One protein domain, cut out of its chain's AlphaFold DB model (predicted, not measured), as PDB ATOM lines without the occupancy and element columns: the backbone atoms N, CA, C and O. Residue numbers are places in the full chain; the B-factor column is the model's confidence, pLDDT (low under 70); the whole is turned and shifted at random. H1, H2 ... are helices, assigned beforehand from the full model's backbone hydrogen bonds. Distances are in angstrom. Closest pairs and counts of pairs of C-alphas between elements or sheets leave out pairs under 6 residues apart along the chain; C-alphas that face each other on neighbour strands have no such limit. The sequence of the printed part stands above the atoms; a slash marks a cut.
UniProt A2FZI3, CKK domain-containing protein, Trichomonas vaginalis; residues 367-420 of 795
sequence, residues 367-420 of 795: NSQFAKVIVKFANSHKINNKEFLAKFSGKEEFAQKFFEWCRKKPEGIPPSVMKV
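AT A GLANCE: This is residues 367 to 420 of the 795 residues of the protein "CKK domain-containing protein" of Trichomonas vaginalis (UniProt A2FZI3). Two helices of equal length, H1 and H2, cross nearly at right angles with a slight contact, and short H3 sits near both. The long loop of residues 381 to 394 joins H1 to H2 at the end away from H3. The 54 printed residues, with three named helices in the order H1, H2, H3 and no named strand, are all helix in class and compact, with a radius of gyration of the C-alphas of 11.2 A and spans of 30 by 20 by 18 A.

IN THESE COORDINATES: H1, residues 367 to 380, measures 19.9 A from C-alpha 367 at (160.154, 121.804, 183.210). H2, residues 395 to 408, measures 20.1 A. H3, residues 415 to 420, measures 8.9 A, to C-alpha 420 at (150.657, 124.030, 177.491).

HOW THE PARTS SIT: H1, with residues 374 to 377 alone, only just touches H2, with residues 402 to 405 alone: 3 pairs of C-alphas lie within 8 A, the closest those of Phe 377 and Phe 402, 7.1 A. Their lines are about perpendicular, 84 degrees. H3 is close to H1 but not clearly touching, closest C-alphas Phe 370 and Val 417, 6.1 A. In H1, H2 and H3 every O i to N i+4 pair is within hydrogen-bond range.

THE WHOLE: The C-alphas farthest apart, Lys 386 and Lys 419, are 30.2 A apart. The printed part has no cut. H1 to H2 is a long link. Residues 367 to 368 and 384 to 396 have pLDDT under 70.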
ATOM      1  N   ASN A 367     159.228 121.411 184.272       65.19
ATOM      2  CA  ASN A 367     160.154 121.804 183.210       65.19
ATOM      3  C   ASN A 367     161.149 120.677 182.867       65.19
ATOM      4  O   ASN A 367     161.533 120.524 181.707       65.19
ATOM      5  N   SER A 368     161.476 119.799 183.829       66.56
ATOM      6  CA  SER A 368     162.231 118.560 183.566       66.56
ATOM      7  C   SER A 368     161.474 117.606 182.630       66.56
ATOM      8  O   SER A 368     162.078 116.950 181.777       66.56
ATOM      9  N   GLN A 369     160.140 117.548 182.732       73.25
ATOM     10  CA  GLN A 369     159.322 116.778 181.791       73.25
ATOM     11  C   GLN A 369     159.247 117.453 180.416       73.25
ATOM     12  O   GLN A 369     159.312 116.761 179.401       73.25
ATOM     13  N   PHE A 370     159.170 118.787 180.365       75.19
ATOM     14  CA  PHE A 370     159.174 119.551 179.112       75.19
ATOM     15  C   PHE A 370     160.481 119.356 178.320       75.19
ATOM     16  O   PHE A 370     160.441 119.015 177.136       75.19
ATOM     17  N   ALA A 371     161.640 119.451 178.983       75.31
ATOM     18  CA  ALA A 371     162.949 119.222 178.362       75.31
ATOM     19  C   ALA A 371     163.083 117.800 177.775       75.31
ATOM     20  O   ALA A 371     163.525 117.632 176.638       75.31
ATOM     21  N   LYS A 372     162.590 116.772 178.483       79.88
ATOM     22  CA  LYS A 372     162.567 115.380 177.986       79.88
ATOM     23  C   LYS A 372     161.693 115.189 176.737       79.88
ATOM     24  O   LYS A 372     161.965 114.293 175.938       79.88
ATOM     25  N   VAL A 373     160.671 116.023 176.523       84.50
ATOM     26  CA  VAL A 373     159.886 116.027 175.271       84.50
ATOM     27  C   VAL A 373     160.651 116.720 174.136       84.50
ATOM     28  O   VAL A 373     160.609 116.232 173.007       84.50
ATOM     29  N   ILE A 374     161.411 117.785 174.417       78.31
ATOM     30  CA  ILE A 374     162.280 118.451 173.427       78.31
ATOM     31  C   ILE A 374     163.386 117.506 172.927       78.31
ATOM     32  O   ILE A 374     163.582 117.391 171.717       78.31
ATOM     33  N   VAL A 375     164.041 116.753 173.819       78.56
ATOM     34  CA  VAL A 375     165.053 115.749 173.428       78.56
ATOM     35  C   VAL A 375     164.435 114.646 172.550       78.56
ATOM     36  O   VAL A 375     164.991 114.298 171.506       78.56
ATOM     37  N   LYS A 376     163.231 114.151 172.886       83.69
ATOM     38  CA  LYS A 376     162.484 113.214 172.020       83.69
ATOM     39  C   LYS A 376     162.157 113.814 170.645       83.69
ATOM     40  O   LYS A 376     162.295 113.116 169.639       83.69
ATOM     41  N   PHE A 377     161.745 115.083 170.584       84.56
ATOM     42  CA  PHE A 377     161.473 115.784 169.326       84.56
ATOM     43  C   PHE A 377     162.725 115.853 168.440       84.56
ATOM     44  O   PHE A 377     162.650 115.455 167.275       84.56
ATOM     45  N   ALA A 378     163.865 116.286 168.992       77.69
ATOM     46  CA  ALA A 378     165.138 116.408 168.279       77.69
ATOM     47  C   ALA A 378     165.589 115.061 167.683       77.69
ATOM     48  O   ALA A 378     165.800 114.947 166.471       77.69
ATOM     49  N   ASN A 379     165.610 114.017 168.520       79.12
ATOM     50  CA  ASN A 379     165.967 112.657 168.119       79.12
ATOM     51  C   ASN A 379     165.029 112.114 167.028       79.12
ATOM     52  O   ASN A 379     165.488 111.506 166.061       79.12
ATOM     53  N   SER A 380     163.719 112.378 167.124       77.69
ATOM     54  CA  SER A 380     162.739 111.898 166.134       77.69
ATOM     55  C   SER A 380     162.881 112.521 164.738       77.69
ATOM     56  O   SER A 380     162.376 111.952 163.772       77.69
ATOM     57  N   HIS A 381     163.592 113.648 164.621       77.50
ATOM     58  CA  HIS A 381     163.903 114.320 163.354       77.50
ATOM     59  C   HIS A 381     165.365 114.124 162.908       77.50
ATOM     60  O   HIS A 381     165.778 114.728 161.920       77.50
ATOM     61  N   LYS A 382     166.146 113.283 163.610       79.38
ATOM     62  CA  LYS A 382     167.580 113.028 163.352       79.38
ATOM     63  C   LYS A 382     168.439 114.305 163.289       79.38
ATOM     64  O   LYS A 382     169.396 114.370 162.519       79.38
ATOM     65  N   ILE A 383     168.092 115.331 164.065       74.00
ATOM     66  CA  ILE A 383     168.807 116.613 164.033       74.00
ATOM     67  C   ILE A 383     170.120 116.464 164.807       74.00
ATOM     68  O   ILE A 383     170.104 116.134 165.989       74.00
ATOM     69  N   ASN A 384     171.255 116.712 164.151       63.81
ATOM     70  CA  ASN A 384     172.559 116.735 164.812       63.81
ATOM     71  C   ASN A 384     172.634 117.946 165.760       63.81
ATOM     72  O   ASN A 384     172.297 119.059 165.356       63.81
ATOM     73  N   ASN A 385     173.103 117.757 166.996       56.88
ATOM     74  CA  ASN A 385     173.117 118.789 168.041       56.88
ATOM     75  C   ASN A 385     173.797 120.103 167.603       56.88
ATOM     76  O   ASN A 385     173.333 121.173 167.985       56.88
ATOM     77  N   LYS A 386     174.832 120.058 166.747       53.41
ATOM     78  CA  LYS A 386     175.461 121.280 166.194       53.41
ATOM     79  C   LYS A 386     174.680 121.944 165.053       53.41
ATOM     80  O   LYS A 386     174.833 123.141 164.842       53.41
ATOM     81  N   GLU A 387     173.818 121.217 164.342       56.75
ATOM     82  CA  GLU A 387     172.875 121.811 163.379       56.75
ATOM     83  C   GLU A 387     171.591 122.326 164.048       56.75
ATOM     84  O   GLU A 387     170.856 123.103 163.439       56.75
ATOM     85  N   PHE A 388     171.294 121.894 165.279       60.59
ATOM     86  CA  PHE A 388     169.995 122.087 165.931       60.59
ATOM     87  C   PHE A 388     169.564 123.553 166.060       60.59
ATOM     88  O   PHE A 388     168.380 123.848 165.926       60.59
ATOM     89  N   LEU A 389     170.514 124.475 166.246       50.34
ATOM     90  CA  LEU A 389     170.253 125.920 166.278       50.34
ATOM     91  C   LEU A 389     170.425 126.612 164.913       50.34
ATOM     92  O   LEU A 389     169.985 127.744 164.756       50.34
ATOM     93  N   ALA A 390     171.034 125.947 163.926       56.59
ATOM     94  CA  ALA A 390     171.279 126.496 162.587       56.59
ATOM     95  C   ALA A 390     170.170 126.150 161.571       56.59
ATOM     96  O   ALA A 390     169.991 126.862 160.588       56.59
ATOM     97  N   LYS A 391     169.414 125.062 161.794       58.62
ATOM     98  CA  LYS A 391     168.344 124.581 160.893       58.62
ATOM     99  C   LYS A 391     166.968 125.231 161.087       58.62
ATOM    100  O   LYS A 391     166.033 124.863 160.378       58.62
ATOM    101  N   PHE A 392     166.836 126.182 162.010       63.00
ATOM    102  CA  PHE A 392     165.617 126.970 162.213       63.00
ATOM    103  C   PHE A 392     165.977 128.454 162.144       63.00
ATOM    104  O   PHE A 392     166.866 128.909 162.858       63.00
ATOM    105  N   SER A 393     165.280 129.211 161.300       46.94
ATOM    106  CA  SER A 393     165.553 130.631 161.029       46.94
ATOM    107  C   SER A 393     165.246 131.563 162.210       46.94
ATOM    108  O   SER A 393     165.691 132.709 162.235       46.94
ATOM    109  N   GLY A 394     164.526 131.070 163.222       67.25
ATOM    110  CA  GLY A 394     164.289 131.769 164.481       67.25
ATOM    111  C   GLY A 394     163.605 130.893 165.533       67.25
ATOM    112  O   GLY A 394     163.100 129.806 165.241       67.25
ATOM    113  N   LYS A 395     163.544 131.396 166.778       67.00
ATOM    114  CA  LYS A 395     162.902 130.705 167.921       67.00
ATOM    115  C   LYS A 395     161.421 130.366 167.662       67.00
ATOM    116  O   LYS A 395     160.892 129.401 168.205       67.00
ATOM    117  N   GLU A 396     160.777 131.173 166.826       68.00
ATOM    118  CA  GLU A 396     159.359 131.135 166.461       68.00
ATOM    119  C   GLU A 396     159.031 129.943 165.542       68.00
ATOM    120  O   GLU A 396     158.156 129.137 165.861       68.00
ATOM    121  N   GLU A 397     159.826 129.745 164.485       76.25
ATOM    122  CA  GLU A 397     159.720 128.610 163.555       76.25
ATOM    123  C   GLU A 397     159.951 127.264 164.266       76.25
ATOM    124  O   GLU A 397     159.210 126.296 164.059       76.25
ATOM    125  N   PHE A 398     160.953 127.206 165.153       80.75
ATOM    126  CA  PHE A 398     161.196 126.034 165.997       80.75
ATOM    127  C   PHE A 398     159.983 125.730 166.884       80.75
ATOM    128  O   PHE A 398     159.508 124.593 166.912       80.75
ATOM    129  N   ALA A 399     159.454 126.738 167.587       76.81
ATOM    130  CA  ALA A 399     158.312 126.562 168.476       76.81
ATOM    131  C   ALA A 399     157.073 126.066 167.712       76.81
ATOM    132  O   ALA A 399     156.390 125.151 168.179       76.81
ATOM    133  N   GLN A 400     156.807 126.611 166.521       80.25
ATOM    134  CA  GLN A 400     155.701 126.191 165.658       80.25
ATOM    135  C   GLN A 400     155.825 124.706 165.272       80.25
ATOM    136  O   GLN A 400     154.903 123.930 165.537       80.25
ATOM    137  N   LYS A 401     156.989 124.287 164.750       81.50
ATOM    138  CA  LYS A 401     157.268 122.891 164.362       81.50
ATOM    139  C   LYS A 401     157.233 121.927 165.558       81.50
ATOM    140  O   LYS A 401     156.680 120.830 165.446       81.50
ATOM    141  N   PHE A 402     157.742 122.340 166.721       87.31
ATOM    142  CA  PHE A 402     157.667 121.572 167.970       87.31
ATOM    143  C   PHE A 402     156.219 121.363 168.439       87.31
ATOM    144  O   PHE A 402     155.804 120.229 168.699       87.31
ATOM    145  N   PHE A 403     155.413 122.430 168.500       86.81
ATOM    146  CA  PHE A 403     154.009 122.333 168.908       86.81
ATOM    147  C   PHE A 403     153.149 121.559 167.901       86.81
ATOM    148  O   PHE A 403     152.200 120.885 168.306       86.81
ATOM    149  N   GLU A 404     153.471 121.606 166.607       87.06
ATOM    150  CA  GLU A 404     152.789 120.807 165.589       87.06
ATOM    151  C   GLU A 404     153.101 119.307 165.725       87.06
ATOM    152  O   GLU A 404     152.180 118.489 165.721       87.06
ATOM    153  N   TRP A 405     154.367 118.935 165.948       91.62
ATOM    154  CA  TRP A 405     154.749 117.550 166.252       91.62
ATOM    155  C   TRP A 405     154.063 117.035 167.524       91.62
ATOM    156  O   TRP A 405     153.516 115.933 167.511       91.62
ATOM    157  N   CYS A 406     153.976 117.856 168.580       87.31
ATOM    158  CA  CYS A 406     153.264 117.491 169.812       87.31
ATOM    159  C   CYS A 406     151.764 117.220 169.585       87.31
ATOM    160  O   CYS A 406     151.166 116.407 170.286       87.31
ATOM    161  N   ARG A 407     151.140 117.884 168.601       88.56
ATOM    162  CA  ARG A 407     149.744 117.619 168.200       88.56
ATOM    163  C   ARG A 407     149.619 116.377 167.317       88.56
ATOM    164  O   ARG A 407     148.636 115.657 167.441       88.56
ATOM    165  N   LYS A 408     150.608 116.117 166.454       88.06
ATOM    166  CA  LYS A 408     150.662 114.951 165.554       88.06
ATOM    167  C   LYS A 408     151.030 113.638 166.261       88.06
ATOM    168  O   LYS A 408     150.695 112.578 165.745       88.06
ATOM    169  N   LYS A 409     151.708 113.692 167.412       88.88
ATOM    170  CA  LYS A 409     152.103 112.523 168.222       88.88
ATOM    171  C   LYS A 409     151.832 112.764 169.719       88.88
ATOM    172  O   LYS A 409     152.776 112.977 170.472       88.88
ATOM    173  N   PRO A 410     150.562 112.750 170.167       85.88
ATOM    174  CA  PRO A 410     150.218 112.985 171.575       85.88
ATOM    175  C   PRO A 410     150.629 111.826 172.503       85.88
ATOM    176  O   PRO A 410     150.777 112.018 173.710       85.88
ATOM    177  N   GLU A 411     150.809 110.622 171.958       84.56
ATOM    178  CA  GLU A 411     151.195 109.425 172.705       84.56
ATOM    179  C   GLU A 411     152.621 109.549 173.268       84.56
ATOM    180  O   GLU A 411     153.577 109.856 172.558       84.56
ATOM    181  N   GLY A 412     152.772 109.320 174.576       78.00
ATOM    182  CA  GLY A 412     154.059 109.445 175.266       78.00
ATOM    183  C   GLY A 412     154.504 110.884 175.582       78.00
ATOM    184  O   GLY A 412     155.637 111.061 176.049       78.00
ATOM    185  N   ILE A 413     153.637 111.886 175.371       83.94
ATOM    186  CA  ILE A 413     153.814 113.269 175.846       83.94
ATOM    187  C   ILE A 413     153.041 113.462 177.169       83.94
ATOM    188  O   ILE A 413     151.854 113.137 177.229       83.94
ATOM    189  N   PRO A 414     153.659 114.001 178.241       84.25
ATOM    190  CA  PRO A 414     152.983 114.175 179.526       84.25
ATOM    191  C   PRO A 414     151.762 115.119 179.474       84.25
ATOM    192  O   PRO A 414     151.793 116.135 178.770       84.25
ATOM    193  N   PRO A 415     150.699 114.864 180.266       77.06
ATOM    194  CA  PRO A 415     149.504 115.712 180.289       77.06
ATOM    195  C   PRO A 415     149.749 117.175 180.694       77.06
ATOM    196  O   PRO A 415     149.012 118.052 180.246       77.06
ATOM    197  N   SER A 416     150.769 117.455 181.513       72.62
ATOM    198  CA  SER A 416     151.245 118.810 181.850       72.62
ATOM    199  C   SER A 416     151.692 119.563 180.593       72.62
ATOM    200  O   SER A 416     151.125 120.600 180.246       72.62
ATOM    201  N   VAL A 417     152.609 118.968 179.824       75.00
ATOM    202  CA  VAL A 417     153.081 119.487 178.531       75.00
ATOM    203  C   VAL A 417     151.906 119.690 177.566       75.00
ATOM    204  O   VAL A 417     151.753 120.772 176.998       75.00
ATOM    205  N   MET A 418     150.997 118.716 177.444       84.19
ATOM    206  CA  MET A 418     149.828 118.844 176.561       84.19
ATOM    207  C   MET A 418     148.827 119.930 176.993       84.19
ATOM    208  O   MET A 418     148.150 120.492 176.129       84.19
ATOM    209  N   LYS A 419     148.745 120.302 178.282       79.38
ATOM    210  CA  LYS A 419     147.991 121.497 178.714       79.38
ATOM    211  C   LYS A 419     148.620 122.780 178.156       79.38
ATOM    212  O   LYS A 419     147.879 123.661 177.727       79.38
ATOM    213  N   VAL A 420     149.951 122.878 178.092       75.06
ATOM    214  CA  VAL A 420     150.657 124.030 177.491       75.06
ATOM    215  C   VAL A 420     150.452 124.074 175.969       75.06
ATOM    216  O   VAL A 420     150.071 125.117 175.441       75.06
TER     217      VAL A 420